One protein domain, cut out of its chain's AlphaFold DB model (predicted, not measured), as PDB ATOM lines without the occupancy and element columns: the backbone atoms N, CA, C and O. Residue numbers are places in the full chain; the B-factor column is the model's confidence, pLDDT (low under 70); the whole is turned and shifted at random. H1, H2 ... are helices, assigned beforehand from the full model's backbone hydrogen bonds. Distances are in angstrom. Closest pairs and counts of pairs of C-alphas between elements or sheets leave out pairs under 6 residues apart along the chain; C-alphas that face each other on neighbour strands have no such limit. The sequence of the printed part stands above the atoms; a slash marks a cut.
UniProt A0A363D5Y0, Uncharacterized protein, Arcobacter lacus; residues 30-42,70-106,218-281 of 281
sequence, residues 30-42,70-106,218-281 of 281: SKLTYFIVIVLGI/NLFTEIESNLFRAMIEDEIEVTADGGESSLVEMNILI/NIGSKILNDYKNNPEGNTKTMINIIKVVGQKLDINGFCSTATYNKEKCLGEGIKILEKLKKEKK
ATOM      1  N   SER A  30      64.494  15.195 187.511       59.50
ATOM      2  CA  SER A  30      64.356  16.401 188.331       59.50
ATOM      3  C   SER A  30      63.054  16.333 189.125       59.50
ATOM      4  O   SER A  30      62.063  15.728 188.685       59.50
ATOM      5  N   LYS A  31      63.032  16.943 190.317       69.06
ATOM      6  CA  LYS A  31      61.776  17.027 191.065       69.06
ATOM      7  C   LYS A  31      60.761  17.803 190.235       69.06
ATOM      8  O   LYS A  31      59.604  17.403 190.203       69.06
ATOM      9  N   LEU A  32      61.182  18.815 189.476       60.09
ATOM     10  CA  LEU A  32      60.305  19.542 188.562       60.09
ATOM     11  C   LEU A  32      59.695  18.653 187.458       60.09
ATOM     12  O   LEU A  32      58.504  18.793 187.200       60.09
ATOM     13  N   THR A  33      60.416  17.695 186.868       62.03
ATOM     14  CA  THR A  33      59.829  16.722 185.926       62.03
ATOM     15  C   THR A  33      58.741  15.897 186.618       62.03
ATOM     16  O   THR A  33      57.694  15.634 186.034       62.03
ATOM     17  N   TYR A  34      58.922  15.552 187.898       66.56
ATOM     18  CA  TYR A  34      57.875  14.916 188.706       66.56
ATOM     19  C   TYR A  34      56.674  15.855 188.947       66.56
ATOM     20  O   TYR A  34      55.533  15.421 188.781       66.56
ATOM     21  N   PHE A  35      56.904  17.145 189.242       65.50
ATOM     22  CA  PHE A  35      55.852  18.173 189.331       65.50
ATOM     23  C   PHE A  35      55.075  18.295 188.002       65.50
ATOM     24  O   PHE A  35      53.845  18.242 188.004       65.50
ATOM     25  N   ILE A  36      55.772  18.395 186.865       68.31
ATOM     26  CA  ILE A  36      55.182  18.553 185.527       68.31
ATOM     27  C   ILE A  36      54.420  17.294 185.110       68.31
ATOM     28  O   ILE A  36      53.290  17.410 184.660       68.31
ATOM     29  N   VAL A  37      54.965  16.091 185.308       68.25
ATOM     30  CA  VAL A  37      54.273  14.830 184.976       68.25
ATOM     31  C   VAL A  37      53.039  14.616 185.859       68.25
ATOM     32  O   VAL A  37      52.016  14.120 185.384       68.25
ATOM     33  N   ILE A  38      53.081  15.012 187.137       68.00
ATOM     34  CA  ILE A  38      51.898  14.988 188.008       68.00
ATOM     35  C   ILE A  38      50.828  15.943 187.491       68.00
ATOM     36  O   ILE A  38      49.666  15.548 187.399       68.00
ATOM     37  N   VAL A  39      51.210  17.168 187.135       65.31
ATOM     38  CA  VAL A  39      50.267  18.178 186.658       65.31
ATOM     39  C   VAL A  39      49.757  17.870 185.257       65.31
ATOM     40  O   VAL A  39      48.563  18.002 185.041       65.31
ATOM     41  N   LEU A  40      50.572  17.350 184.341       64.31
ATOM     42  CA  LEU A  40      50.112  16.831 183.052       64.31
ATOM     43  C   LEU A  40      49.173  15.639 183.238       64.31
ATOM     44  O   LEU A  40      48.158  15.578 182.566       64.31
ATOM     45  N   GLY A  41      49.414  14.744 184.200       61.59
ATOM     46  CA  GLY A  41      48.450  13.695 184.550       61.59
ATOM     47  C   GLY A  41      47.121  14.238 185.099       61.59
ATOM     48  O   GLY A  41      46.078  13.625 184.895       61.59
ATOM     49  N   ILE A  42      47.144  15.403 185.757       62.31
ATOM     50  CA  ILE A  42      45.952  16.122 186.232       62.31
ATOM     51  C   ILE A  42      45.255  16.867 185.078       62.31
ATOM     52  O   ILE A  42      44.030  16.838 184.996       62.31
ATOM     53  N   ASN A  70      55.765  41.458 191.662       61.41
ATOM     54  CA  ASN A  70      54.328  41.483 191.337       61.41
ATOM     55  C   ASN A  70      53.733  40.146 190.871       61.41
ATOM     56  O   ASN A  70      52.518  40.066 190.714       61.41
ATOM     57  N   LEU A  71      54.542  39.109 190.614       78.25
ATOM     58  CA  LEU A  71      54.002  37.824 190.138       78.25
ATOM     59  C   LEU A  71      53.859  36.779 191.244       78.25
ATOM     60  O   LEU A  71      52.945  35.955 191.174       78.25
ATOM     61  N   PHE A  72      54.759  36.824 192.223       86.56
ATOM     62  CA  PHE A  72      54.844  35.858 193.304       86.56
ATOM     63  C   PHE A  72      54.834  36.553 194.661       86.56
ATOM     64  O   PHE A  72      55.433  37.612 194.843       86.56
ATOM     65  N   THR A  73      54.195  35.903 195.625       88.88
ATOM     66  CA  THR A  73      54.432  36.130 197.048       88.88
ATOM     67  C   THR A  73      55.857  35.708 197.424       88.88
ATOM     68  O   THR A  73      56.592  35.099 196.640       88.88
ATOM     69  N   GLU A  74      56.273  36.020 198.645       85.75
ATOM     70  CA  GLU A  74      57.609  35.670 199.133       85.75
ATOM     71  C   GLU A  74      57.831  34.148 199.193       85.75
ATOM     72  O   GLU A  74      58.845  33.643 198.711       85.75
ATOM     73  N   ILE A  75      56.838  33.396 199.676       87.94
ATOM     74  CA  ILE A  75      56.886  31.928 199.748       87.94
ATOM     75  C   ILE A  75      56.912  31.312 198.346       87.94
ATOM     76  O   ILE A  75      57.697  30.402 198.082       87.94
ATOM     77  N   GLU A  76      56.099  31.832 197.424       90.62
ATOM     78  CA  GLU A  76      56.113  31.411 196.019       90.62
ATOM     79  C   GLU A  76      57.468  31.690 195.360       90.62
ATOM     80  O   GLU A  76      57.966  30.857 194.604       90.62
ATOM     81  N   SER A  77      58.103  32.817 195.685       87.19
ATOM     82  CA  SER A  77      59.436  33.167 195.183       87.19
ATOM     83  C   SER A  77      60.507  32.205 195.700       87.19
ATOM     84  O   SER A  77      61.372  31.776 194.934       87.19
ATOM     85  N   ASN A  78      60.429  31.816 196.973       88.12
ATOM     86  CA  ASN A  78      61.339  30.840 197.570       88.12
ATOM     87  C   ASN A  78      61.141  29.438 196.976       88.12
ATOM     88  O   ASN A  78      62.122  28.768 196.653       88.12
ATOM     89  N   LEU A  79      59.893  29.016 196.752       89.69
ATOM     90  CA  LEU A  79      59.588  27.763 196.058       89.69
ATOM     91  C   LEU A  79      60.092  27.788 194.607       89.69
ATOM     92  O   LEU A  79      60.739  26.841 194.163       89.69
ATOM     93  N   PHE A  80      59.845  28.881 193.881       89.88
ATOM     94  CA  PHE A  80      60.324  29.073 192.514       89.88
ATOM     95  C   PHE A  80      61.847  28.981 192.433       89.88
ATOM     96  O   PHE A  80      62.383  28.259 191.590       89.88
ATOM     97  N   ARG A  81      62.549  29.658 193.350       86.44
ATOM     98  CA  ARG A  81      64.006  29.598 193.451       86.44
ATOM     99  C   ARG A  81      64.485  28.179 193.727       86.44
ATOM    100  O   ARG A  81      65.370  27.705 193.023       86.44
ATOM    101  N   ALA A  82      63.865  27.479 194.677       87.31
ATOM    102  CA  ALA A  82      64.212  26.098 194.987       87.31
ATOM    103  C   ALA A  82      64.022  25.169 193.772       87.31
ATOM    104  O   ALA A  82      64.866  24.312 193.518       87.31
ATOM    105  N   MET A  83      62.949  25.357 192.992       86.94
ATOM    106  CA  MET A  83      62.675  24.581 191.773       86.94
ATOM    107  C   MET A  83      63.706  24.852 190.671       86.94
ATOM    108  O   MET A  83      64.146  23.917 190.006       86.94
ATOM    109  N   ILE A  84      64.122  26.108 190.493       86.12
ATOM    110  CA  ILE A  84      65.191  26.459 189.549       86.12
ATOM    111  C   ILE A  84      66.526  25.867 190.001       86.12
ATOM    112  O   ILE A  84      67.244  25.302 189.184       86.12
ATOM    113  N   GLU A  85      66.863  25.982 191.286       82.25
ATOM    114  CA  GLU A  85      68.102  25.433 191.842       82.25
ATOM    115  C   GLU A  85      68.170  23.901 191.675       82.25
ATOM    116  O   GLU A  85      69.234  23.380 191.341       82.25
ATOM    117  N   ASP A  86      67.053  23.181 191.845       84.88
ATOM    118  CA  ASP A  86      66.950  21.729 191.588       84.88
ATOM    119  C   ASP A  86      67.148  21.388 190.104       84.88
ATOM    120  O   ASP A  86      67.928  20.500 189.765       84.88
ATOM    121  N   GLU A  87      66.509  22.135 189.200       82.56
ATOM    122  CA  GLU A  87      66.697  21.963 187.754       82.56
ATOM    123  C   GLU A  87      68.135  22.252 187.317       82.56
ATOM    124  O   GLU A  87      68.685  21.507 186.504       82.56
ATOM    125  N   ILE A  88      68.774  23.290 187.865       79.50
ATOM    126  CA  ILE A  88      70.187  23.592 187.601       79.50
ATOM    127  C   ILE A  88      71.068  22.417 188.033       79.50
ATOM    128  O   ILE A  88      71.968  22.029 187.288       79.50
ATOM    129  N   GLU A  89      70.810  21.833 189.202       78.00
ATOM    130  CA  GLU A  89      71.570  20.695 189.724       78.00
ATOM    131  C   GLU A  89      71.405  19.446 188.840       78.00
ATOM    132  O   GLU A  89      72.390  18.823 188.437       78.00
ATOM    133  N   VAL A  90      70.172  19.128 188.442       79.12
ATOM    134  CA  VAL A  90      69.874  17.976 187.573       79.12
ATOM    135  C   VAL A  90      70.478  18.161 186.183       79.12
ATOM    136  O   VAL A  90      71.069  17.232 185.621       79.12
ATOM    137  N   THR A  91      70.392  19.378 185.647       76.31
ATOM    138  CA  THR A  91      71.010  19.753 184.375       76.31
ATOM    139  C   THR A  91      72.529  19.612 184.456       76.31
ATOM    140  O   THR A  91      73.133  18.978 183.588       76.31
ATOM    141  N   ALA A  92      73.150  20.108 185.536       70.19
ATOM    142  CA  ALA A  92      74.584  19.978 185.794       70.19
ATOM    143  C   ALA A  92      75.035  18.508 185.796       70.19
ATOM    144  O   ALA A  92      76.050  18.152 185.182       70.19
ATOM    145  N   ASP A  93      74.226  17.625 186.376       68.19
ATOM    146  CA  ASP A  93      74.473  16.185 186.421       68.19
ATOM    147  C   ASP A  93      74.169  15.463 185.093       68.19
ATOM    148  O   ASP A  93      74.602  14.329 184.876       68.19
ATOM    149  N   GLY A  94      73.576  16.144 184.106       64.81
ATOM    150  CA  GLY A  94      73.230  15.568 182.802       64.81
ATOM    151  C   GLY A  94      71.992  14.672 182.861       64.81
ATOM    152  O   GLY A  94      71.917  13.671 182.137       64.81
ATOM    153  N   GLY A  95      71.073  14.986 183.775       67.75
ATOM    154  CA  GLY A  95      69.703  14.488 183.766       67.75
ATOM    155  C   GLY A  95      68.859  15.153 182.675       67.75
ATOM    156  O   GLY A  95      69.300  16.086 182.006       67.75
ATOM    157  N   GLU A  96      67.648  14.634 182.484       70.81
ATOM    158  CA  GLU A  96      66.625  15.282 181.660       70.81
ATOM    159  C   GLU A  96      66.174  16.559 182.380       70.81
ATOM    160  O   GLU A  96      65.845  16.512 183.567       70.81
ATOM    161  N   SER A  97      66.233  17.698 181.685       75.69
ATOM    162  CA  SER A  97      65.871  19.003 182.239       75.69
ATOM    163  C   SER A  97      64.669  19.569 181.514       75.69
ATOM    164  O   SER A  97      64.686  19.758 180.294       75.69
ATOM    165  N   SER A  98      63.669  19.948 182.302       77.19
ATOM    166  CA  SER A  98      62.452  20.580 181.802       77.19
ATOM    167  C   SER A  98      62.754  21.951 181.178       77.19
ATOM    168  O   SER A  98      62.041  22.411 180.293       77.19
ATOM    169  N   LEU A  99      63.833  22.619 181.605       79.94
ATOM    170  CA  LEU A  99      64.238  23.931 181.085       79.94
ATOM    171  C   LEU A  99      64.746  23.874 179.643       79.94
ATOM    172  O   LEU A  99      64.584  24.842 178.896       79.94
ATOM    173  N   VAL A 100      65.367  22.755 179.263       79.44
ATOM    174  CA  VAL A 100      65.818  22.519 177.887       79.44
ATOM    175  C   VAL A 100      64.614  22.204 177.000       79.44
ATOM    176  O   VAL A 100      64.492  22.773 175.922       79.44
ATOM    177  N   GLU A 101      63.680  21.375 177.479       78.50
ATOM    178  CA  GLU A 101      62.440  21.046 176.756       78.50
ATOM    179  C   GLU A 101      61.544  22.271 176.533       78.50
ATOM    180  O   GLU A 101      61.013  22.465 175.442       78.50
ATOM    181  N   MET A 102      61.426  23.145 177.537       76.25
ATOM    182  CA  MET A 102      60.661  24.394 177.438       76.25
ATOM    183  C   MET A 102      61.357  25.480 176.597       76.25
ATOM    184  O   MET A 102      60.794  26.560 176.435       76.25
ATOM    185  N   ASN A 103      62.555  25.213 176.058       80.56
ATOM    186  CA  ASN A 103      63.378  26.151 175.285       80.56
ATOM    187  C   ASN A 103      63.806  27.419 176.063       80.56
ATOM    188  O   ASN A 103      64.091  28.462 175.479       80.56
ATOM    189  N   ILE A 104      63.878  27.325 177.394       84.44
ATOM    190  CA  ILE A 104      64.341  28.400 178.289       84.44
ATOM    191  C   ILE A 104      65.868  28.395 178.411       84.44
ATOM    192  O   ILE A 104      66.508  29.444 178.545       84.44
ATOM    193  N   LEU A 105      66.462  27.201 178.370       84.81
ATOM    194  CA  LEU A 105      67.898  26.994 178.440       84.81
ATOM    195  C   LEU A 105      68.399  26.344 177.153       84.81
ATOM    196  O   LEU A 105      68.117  25.182 176.876       84.81
ATOM    197  N   ILE A 106      69.215  27.085 176.409       85.25
ATOM    198  CA  ILE A 106      69.906  26.571 175.228       85.25
ATOM    199  C   ILE A 106      71.295  26.121 175.667       85.25
ATOM    200  O   ILE A 106      72.119  26.935 176.092       85.25
ATOM    201  N   ASN A 218      70.825  33.337 184.328       84.62
ATOM    202  CA  ASN A 218      69.660  34.077 184.829       84.62
ATOM    203  C   ASN A 218      68.332  33.367 184.510       84.62
ATOM    204  O   ASN A 218      67.366  33.981 184.052       84.62
ATOM    205  N   ILE A 219      68.301  32.046 184.729       85.94
ATOM    206  CA  ILE A 219      67.188  31.162 184.350       85.94
ATOM    207  C   ILE A 219      65.858  31.662 184.920       85.94
ATOM    208  O   ILE A 219      64.876  31.724 184.186       85.94
ATOM    209  N   GLY A 220      65.826  32.085 186.188       85.25
ATOM    210  CA  GLY A 220      64.606  32.613 186.803       85.25
ATOM    211  C   GLY A 220      64.031  33.808 186.049       85.25
ATOM    212  O   GLY A 220      62.850  33.812 185.717       85.25
ATOM    213  N   SER A 221      64.871  34.777 185.683       85.69
ATOM    214  CA  SER A 221      64.443  35.935 184.894       85.69
ATOM    215  C   SER A 221      63.966  35.538 183.497       85.69
ATOM    216  O   SER A 221      62.969  36.078 183.026       85.69
ATOM    217  N   LYS A 222      64.624  34.569 182.844       88.31
ATOM    218  CA  LYS A 222      64.189  34.054 181.534       88.31
ATOM    219  C   LYS A 222      62.800  33.418 181.607       88.31
ATOM    220  O   LYS A 222      61.959  33.750 180.781       88.31
ATOM    221  N   ILE A 223      62.544  32.582 182.616       87.44
ATOM    222  CA  ILE A 223      61.227  31.965 182.843       87.44
ATOM    223  C   ILE A 223      60.161  33.040 183.068       87.44
ATOM    224  O   ILE A 223      59.096  32.998 182.459       87.44
ATOM    225  N   LEU A 224      60.446  34.019 183.931       88.56
ATOM    226  CA  LEU A 224      59.499  35.091 184.241       88.56
ATOM    227  C   LEU A 224      59.193  35.965 183.020       88.56
ATOM    228  O   LEU A 224      58.045  36.358 182.828       88.56
ATOM    229  N   ASN A 225      60.200  36.276 182.203       87.50
ATOM    230  CA  ASN A 225      60.024  37.078 180.995       87.50
ATOM    231  C   ASN A 225      59.260  36.313 179.909       87.50
ATOM    232  O   ASN A 225      58.378  36.894 179.283       87.50
ATOM    233  N   ASP A 226      59.554  35.023 179.719       88.12
ATOM    234  CA  ASP A 226      58.797  34.154 178.813       88.12
ATOM    235  C   ASP A 226      57.313  34.120 179.200       88.12
ATOM    236  O   ASP A 226      56.457  34.433 178.377       88.12
ATOM    237  N   TYR A 227      57.012  33.888 180.483       88.25
ATOM    238  CA  TYR A 227      55.634  33.870 180.972       88.25
ATOM    239  C   TYR A 227      54.922  35.220 180.813       88.25
ATOM    240  O   TYR A 227      53.747  35.264 180.469       88.25
ATOM    241  N   LYS A 228      55.610  36.342 181.062       88.25
ATOM    242  CA  LYS A 228      55.017  37.679 180.885       88.25
ATOM    243  C   LYS A 228      54.657  37.963 179.429       88.25
ATOM    244  O   LYS A 228      53.617  38.563 179.177       88.25
ATOM    245  N   ASN A 229      55.508  37.545 178.496       87.69
ATOM    246  CA  ASN A 229      55.307  37.781 177.069       87.69
ATOM    247  C   ASN A 229      54.320  36.784 176.447       87.69
ATOM    248  O   ASN A 229      53.611  37.136 175.509       87.69
ATOM    249  N   ASN A 230      54.261  35.556 176.967       89.06
ATOM    250  CA  ASN A 230      53.340  34.518 176.521       89.06
ATOM    251  C   ASN A 230      52.793  33.703 177.713       89.06
ATOM    252  O   ASN A 230      53.272  32.596 177.981       89.06
ATOM    253  N   PRO A 231      51.758  34.203 178.419       86.31
ATOM    254  CA  PRO A 231      51.203  33.540 179.606       86.31
ATOM    255  C   PRO A 231      50.601  32.156 179.341       86.31
ATOM    256  O   PRO A 231      50.444  31.365 180.268       86.31
ATOM    257  N   GLU A 232      50.257  31.867 178.085       87.31
ATOM    258  CA  GLU A 232      49.723  30.583 177.617       87.31
ATOM    259  C   GLU A 232      50.806  29.665 177.023       87.31
ATOM    260  O   GLU A 232      50.504  28.582 176.527       87.31
ATOM    261  N   GLY A 233      52.073  30.085 177.083       84.81
ATOM    262  CA  GLY A 233      53.219  29.363 176.545       84.81
ATOM    263  C   GLY A 233      53.755  28.247 177.445       84.81
ATOM    264  O   GLY A 233      53.120  27.788 178.398       84.81
ATOM    265  N   ASN A 234      54.987  27.827 177.153       81.94
ATOM    266  CA  ASN A 234      55.629  26.664 177.773       81.94
ATOM    267  C   ASN A 234      55.812  26.805 179.294       81.94
ATOM    268  O   ASN A 234      55.730  25.824 180.031       81.94
ATOM    269  N   THR A 235      56.024  28.028 179.784       86.44
ATOM    270  CA  THR A 235      56.246  28.306 181.211       86.44
ATOM    271  C   THR A 235      54.962  28.344 182.042       86.44
ATOM    272  O   THR A 235      55.041  28.263 183.272       86.44
ATOM    273  N   LYS A 236      53.774  28.376 181.412       88.75
ATOM    274  CA  LYS A 236      52.467  28.438 182.094       88.75
ATOM    275  C   LYS A 236      52.320  27.379 183.177       88.75
ATOM    276  O   LYS A 236      51.940  27.681 184.308       88.75
ATOM    277  N   THR A 237      52.626  26.131 182.835       85.19
ATOM    278  CA  THR A 237      52.472  24.988 183.743       85.19
ATOM    279  C   THR A 237      53.328  25.160 184.992       85.19
ATOM    280  O   THR A 237      52.832  24.980 186.103       85.19
ATOM    281  N   MET A 238      54.587  25.573 184.825       86.94
ATOM    282  CA  MET A 238      55.510  25.801 185.935       86.94
ATOM    283  C   MET A 238      55.016  26.926 186.850       86.94
ATOM    284  O   MET A 238      54.962  26.745 188.065       86.94
ATOM    285  N   ILE A 239      54.595  28.061 186.283       90.25
ATOM    286  CA  ILE A 239      54.097  29.207 187.058       90.25
ATOM    287  C   ILE A 239      52.810  28.857 187.815       90.25
ATOM    288  O   ILE A 239      52.684  29.172 188.997       90.25
ATOM    289  N   ASN A 240      51.873  28.157 187.173       88.50
ATOM    290  CA  ASN A 240      50.624  27.737 187.811       88.50
ATOM    291  C   ASN A 240      50.866  26.765 188.964       88.50
ATOM    292  O   ASN A 240      50.236  26.890 190.011       88.50
ATOM    293  N   ILE A 241      51.798  25.827 188.795       87.25
ATOM    294  CA  ILE A 241      52.223  24.924 189.867       87.25
ATOM    295  C   ILE A 241      52.723  25.719 191.068       87.25
ATOM    296  O   ILE A 241      52.284  25.462 192.186       87.25
ATOM    297  N   ILE A 242      53.607  26.692 190.838       90.81
ATOM    298  CA  ILE A 242      54.182  27.503 191.914       90.81
ATOM    299  C   ILE A 242      53.083  28.248 192.662       90.81
ATOM    300  O   ILE A 242      53.071  28.208 193.885       90.81
ATOM    301  N   LYS A 243      52.125  28.854 191.951       91.00
ATOM    302  CA  LYS A 243      51.002  29.567 192.577       91.00
ATOM    303  C   LYS A 243      50.092  28.642 193.383       91.00
ATOM    304  O   LYS A 243      49.774  28.919 194.534       91.00
ATOM    305  N   VAL A 244      49.692  27.507 192.806       90.12
ATOM    306  CA  VAL A 244      48.790  26.550 193.470       90.12
ATOM    307  C   VAL A 244      49.440  25.931 194.708       90.12
ATOM    308  O   VAL A 244      48.784  25.759 195.735       90.12
ATOM    309  N   VAL A 245      50.721  25.578 194.616       90.12
ATOM    310  CA  VAL A 245      51.465  24.987 195.734       90.12
ATOM    311  C   VAL A 245      51.798  26.051 196.775       90.12
ATOM    312  O   VAL A 245      51.591  25.811 197.960       90.12
ATOM    313  N   GLY A 246      52.239  27.231 196.338       88.88
ATOM    314  CA  GLY A 246      52.562  28.384 197.178       88.88
ATOM    315  C   GLY A 246      51.434  28.775 198.124       88.88
ATOM    316  O   GLY A 246      51.670  28.936 199.316       88.88
ATOM    317  N   GLN A 247      50.196  28.812 197.627       89.88
ATOM    318  CA  GLN A 247      49.004  29.105 198.434       89.88
ATOM    319  C   GLN A 247      48.719  28.084 199.546       89.88
ATOM    320  O   GLN A 247      47.966  28.379 200.471       89.88
ATOM    321  N   LYS A 248      49.268  26.870 199.446       90.06
ATOM    322  CA  LYS A 248      49.046  25.765 200.392       90.06
ATOM    323  C   LYS A 248      50.270  25.475 201.268       90.06
ATOM    324  O   LYS A 248      50.205  24.559 202.088       90.06
ATOM    325  N   LEU A 249      51.375  26.198 201.076       89.50
ATOM    326  CA  LEU A 249      52.579  26.070 201.893       89.50
ATOM    327  C   LEU A 249      52.410  26.794 203.233       89.50
ATOM    328  O   LEU A 249      51.763  27.836 203.316       89.50
ATOM    329  N   ASP A 250      53.006  26.227 204.280       86.31
ATOM    330  CA  ASP A 250      53.013  26.831 205.611       86.31
ATOM    331  C   ASP A 250      53.908  28.079 205.614       86.31
ATOM    332  O   ASP A 250      55.082  28.021 205.239       86.31
ATOM    333  N   ILE A 251      53.356  29.204 206.073       83.50
ATOM    334  CA  ILE A 251      54.060  30.485 206.191       83.50
ATOM    335  C   ILE A 251      55.225  30.449 207.189       83.50
ATOM    336  O   ILE A 251      56.134  31.271 207.093       83.50
ATOM    337  N   ASN A 252      55.227  29.477 208.104       86.00
ATOM    338  CA  ASN A 252      56.323  29.197 209.032       86.00
ATOM    339  C   ASN A 252      57.121  27.936 208.638       86.00
ATOM    340  O   ASN A 252      58.058  27.548 209.339       86.00
ATOM    341  N   GLY A 253      56.758  27.297 207.520       86.81
ATOM    342  CA  GLY A 253      57.391  26.087 206.994       86.81
ATOM    343  C   GLY A 253      58.741  26.350 206.328       86.81
ATOM    344  O   GLY A 253      59.254  27.467 206.329       86.81
ATOM    345  N   PHE A 254      59.336  25.327 205.710       90.19
ATOM    346  CA  PHE A 254      60.709  25.408 205.179       90.19
ATOM    347  C   PHE A 254      60.857  26.232 203.891       90.19
ATOM    348  O   PHE A 254      61.981  26.437 203.429       90.19
ATOM    349  N   CYS A 255      59.756  26.696 203.299       87.88
ATOM    350  CA  CYS A 255      59.768  27.678 202.210       87.88
ATOM    351  C   CYS A 255      59.700  29.137 202.703       87.88
ATOM    352  O   CYS A 255      59.813  30.057 201.892       87.88
ATOM    353  N   SER A 256      59.521  29.366 204.008       87.50
ATOM    354  CA  SER A 256      59.538  30.704 204.605       87.50
ATOM    355  C   SER A 256      60.951  31.275 204.649       87.50
ATOM    356  O   SER A 256      61.920  30.540 204.825       87.50
ATOM    357  N   THR A 257      61.093  32.594 204.526       83.50
ATOM    358  CA  THR A 257      62.404  33.260 204.475       83.50
ATOM    359  C   THR A 257      63.223  33.050 205.748       83.50
ATOM    360  O   THR A 257      64.433  32.850 205.667       83.50
ATOM    361  N   ALA A 258      62.575  33.022 206.916       83.44
ATOM    362  CA  ALA A 258      63.253  32.844 208.202       83.44
ATOM    363  C   ALA A 258      63.845  31.434 208.391       83.44
ATOM    364  O   ALA A 258      64.823  31.259 209.115       83.44
ATOM    365  N   THR A 259      63.261  30.424 207.746       86.69
ATOM    366  CA  THR A 259      63.572  28.997 207.945       86.69
ATOM    367  C   THR A 259      63.931  28.292 206.634       86.69
ATOM    368  O   THR A 259      63.922  27.058 206.570       86.69
ATOM    369  N   TYR A 260      64.259  29.065 205.590       88.62
ATOM    370  CA  TYR A 260      64.385  28.567 204.225       88.62
ATOM    371  C   TYR A 260      65.385  27.415 204.122       88.62
ATOM    372  O   TYR A 260      66.568  27.542 204.448       88.62
ATOM    373  N   ASN A 261      64.920  26.291 203.588       90.81
ATOM    374  CA  ASN A 261      65.763  25.160 203.241       90.81
ATOM    375  C   ASN A 261      65.297  24.556 201.914       90.81
ATOM    376  O   ASN A 261      64.208  23.993 201.846       90.81
ATOM    377  N   LYS A 262      66.148  24.628 200.879       87.94
ATOM    378  CA  LYS A 262      65.850  24.166 199.510       87.94
ATOM    379  C   LYS A 262      65.209  22.774 199.479       87.94
ATOM    380  O   LYS A 262      64.127  22.592 198.927       87.94
ATOM    381  N   GLU A 263      65.870  21.779 200.070       87.06
ATOM    382  CA  GLU A 263      65.440  20.379 199.974       87.06
ATOM    383  C   GLU A 263      64.119  20.125 200.695       87.06
ATOM    384  O   GLU A 263      63.247  19.427 200.163       87.06
ATOM    385  N   LYS A 264      63.970  20.700 201.894       90.50
ATOM    386  CA  LYS A 264      62.756  20.564 202.698       90.50
ATOM    387  C   LYS A 264      61.589  21.338 202.087       90.50
ATOM    388  O   LYS A 264      60.505  20.773 202.007       90.50
ATOM    389  N   CYS A 265      61.826  22.545 201.573       89.75
ATOM    390  CA  CYS A 265      60.837  23.348 200.853       89.75
ATOM    391  C   CYS A 265      60.286  22.599 199.630       89.75
ATOM    392  O   CYS A 265      59.076  22.423 199.485       89.75
ATOM    393  N   LEU A 266      61.168  22.040 198.791       88.44
ATOM    394  CA  LEU A 266      60.744  21.188 197.675       88.44
ATOM    395  C   LEU A 266      59.979  19.952 198.161       88.44
ATOM    396  O   LEU A 266      59.011  19.534 197.532       88.44
ATOM    397  N   GLY A 267      60.404  19.357 199.278       88.38
ATOM    398  CA  GLY A 267      59.714  18.230 199.900       88.38
ATOM    399  C   GLY A 267      58.287  18.562 200.349       88.38
ATOM    400  O   GLY A 267      57.380  17.764 200.119       88.38
ATOM    401  N   GLU A 268      58.070  19.729 200.956       90.38
ATOM    402  CA  GLU A 268      56.736  20.234 201.313       90.38
ATOM    403  C   GLU A 268      55.873  20.447 200.066       90.38
ATOM    404  O   GLU A 268      54.749  19.944 200.001       90.38
ATOM    405  N   GLY A 269      56.428  21.098 199.039       88.31
ATOM    406  CA  GLY A 269      55.727  21.331 197.778       88.31
ATOM    407  C   GLY A 269      55.292  20.038 197.076       88.31
ATOM    408  O   GLY A 269      54.157  19.940 196.606       88.31
ATOM    409  N   ILE A 270      56.149  19.008 197.062       87.25
ATOM    410  CA  ILE A 270      55.817  17.691 196.490       87.25
ATOM    411  C   ILE A 270      54.650  17.049 197.240       87.25
ATOM    412  O   ILE A 270      53.706  16.569 196.613       87.25
ATOM    413  N   LYS A 271      54.679  17.062 198.579       89.06
ATOM    414  CA  LYS A 271      53.597  16.486 199.396       89.06
ATOM    415  C   LYS A 271      52.253  17.152 199.103       89.06
ATOM    416  O   LYS A 271      51.230  16.471 199.076       89.06
ATOM    417  N   ILE A 272      52.245  18.468 198.884       88.75
ATOM    418  CA  ILE A 272      51.039  19.216 198.508       88.75
ATOM    419  C   ILE A 272      50.530  18.759 197.140       88.75
ATOM    420  O   ILE A 272      49.352  18.430 197.011       88.75
ATOM    421  N   LEU A 273      51.405  18.672 196.134       83.75
ATOM    422  CA  LEU A 273      51.018  18.171 194.814       83.75
ATOM    423  C   LEU A 273      50.439  16.754 194.855       83.75
ATOM    424  O   LEU A 273      49.452  16.466 194.177       83.75
ATOM    425  N   GLU A 274      51.044  15.858 195.632       85.38
ATOM    426  CA  GLU A 274      50.574  14.478 195.756       85.38
ATOM    427  C   GLU A 274      49.177  14.397 196.378       85.38
ATOM    428  O   GLU A 274      48.367  13.575 195.945       85.38
ATOM    429  N   LYS A 275      48.867  15.267 197.349       86.56
ATOM    430  CA  LYS A 275      47.513  15.397 197.907       86.56
ATOM    431  C   LYS A 275      46.521  15.892 196.852       86.56
ATOM    432  O   LYS A 275      45.501  15.247 196.643       86.56
ATOM    433  N   LEU A 276      46.870  16.941 196.105       81.75
ATOM    434  CA  LEU A 276      46.015  17.490 195.041       81.75
ATOM    435  C   LEU A 276      45.725  16.479 193.925       81.75
ATOM    436  O   LEU A 276      44.641  16.481 193.345       81.75
ATOM    437  N   LYS A 277      46.677  15.587 193.626       78.12
ATOM    438  CA  LYS A 277      46.478  14.496 192.665       78.12
ATOM    439  C   LYS A 277      45.476  13.450 193.165       78.12
ATOM    440  O   LYS A 277      44.776  12.857 192.350       78.12
ATOM    441  N   LYS A 278      45.432  13.196 194.477       77.69
ATOM    442  CA  LYS A 278      44.496  12.243 195.096       77.69
ATOM    443  C   LYS A 278      43.076  12.799 195.182       77.69
ATOM    444  O   LYS A 278      42.148  12.030 195.025       77.69
ATOM    445  N   GLU A 279      42.921  14.107 195.381       74.06
ATOM    446  CA  GLU A 279      41.614  14.787 195.453       74.06
ATOM    447  C   GLU A 279      40.905  14.906 194.089       74.06
ATOM    448  O   GLU A 279      39.703  15.151 194.041       74.06
ATOM    449  N   LYS A 280      41.641  14.754 192.979       60.28
ATOM    450  CA  LYS A 280      41.117  14.818 191.601       60.28
ATOM    451  C   LYS A 280      40.882  13.450 190.940       60.28
ATOM    452  O   LYS A 280      40.499  13.417 189.773       60.28
ATOM    453  N   LYS A 281      41.180  12.350 191.635       47.31
ATOM    454  CA  LYS A 281      40.863  10.980 191.204       47.31
ATOM    455  C   LYS A 281      39.567  10.526 191.850       47.31
ATOM    456  O   LYS A 281      38.854   9.761 191.173       47.31
TER     457      LYS A 281
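AT A GLANCE: This is residues 30 to 42, 70 to 106 and 218 to 281 of the 281 residues of an uncharacterized protein of Arcobacter lacus (UniProt A0A363D5Y0). Two helices, H1 and H6, run side by side like a pair of legs; H5 crosses both of them, and the longest helix, H2, crosses them near their first residues. H4 packs on H2, the four-residue H3 is near H1 and H2, and a long loop, residues 247 to 261, leads from H5 to H6. The printed part has 114 residues, with six named helices in order H1 to H6 and no named strand: all helix. It is compact, with a radius of gyration of the C-alphas of 13.4 A and spans of 36 by 35 by 31 A.

IN THESE COORDINATES: H1, residues 31 to 42, begins at C-alpha 31 (61.776, 17.027, 191.065) and is 16.6 A long. H2 is residues 74 to 93, 28.7 A; H3 98 to 101, 5.1 A; H4 219 to 229, 15.4 A; H5 236 to 246, 15.1 A. H6, residues 262 to 279, 26.3 A, ends at C-alpha 279 (41.614, 14.787, 195.453).

HOW THE PARTS SIT: The hub, H2, touches H1, H4, H5 and H6. Its closest C-alphas to H5 are Glu 76 and Gly 246, 4.8 A; to H6, Ala 82 and Lys 262, 5.2 A; to H4, Ile 84 and Gly 220, 6.8 A. H1 touches H2 with residues 31 to 32 alone, closest C-alphas Leu 32 and Met 83, 6.4 A. H1 and H6 touch at a shallow tilt of 13 degrees, the same way, closest C-alphas Ile 42 and Lys 277, 6.7 A. H5 is about perpendicular to H6, 83 degrees, and touches it, closest C-alphas Val 245 and Gly 269, 6.0 A. H5 touches H1 too, at 81 degrees, closest C-alphas Ile 36 and Thr 237, 7.2 A. H4 and H6 are apart. Each O i to N i+4 pair is within hydrogen-bond range in H1, H2, H4, H5 and H6; H3 is too short for one.

THE WHOLE: The C-alphas farthest apart, Asn 218 and Lys 281, are 37.5 A apart. Residues 43 to 69 and 107 to 217 are not printed, with C-alpha gaps of 27.2 A and 12.2 A. H5 to H6 is a long link. Low confidence, pLDDT under 70, covers residues 30 to 42, 70, 93 to 95 and 280 to 281.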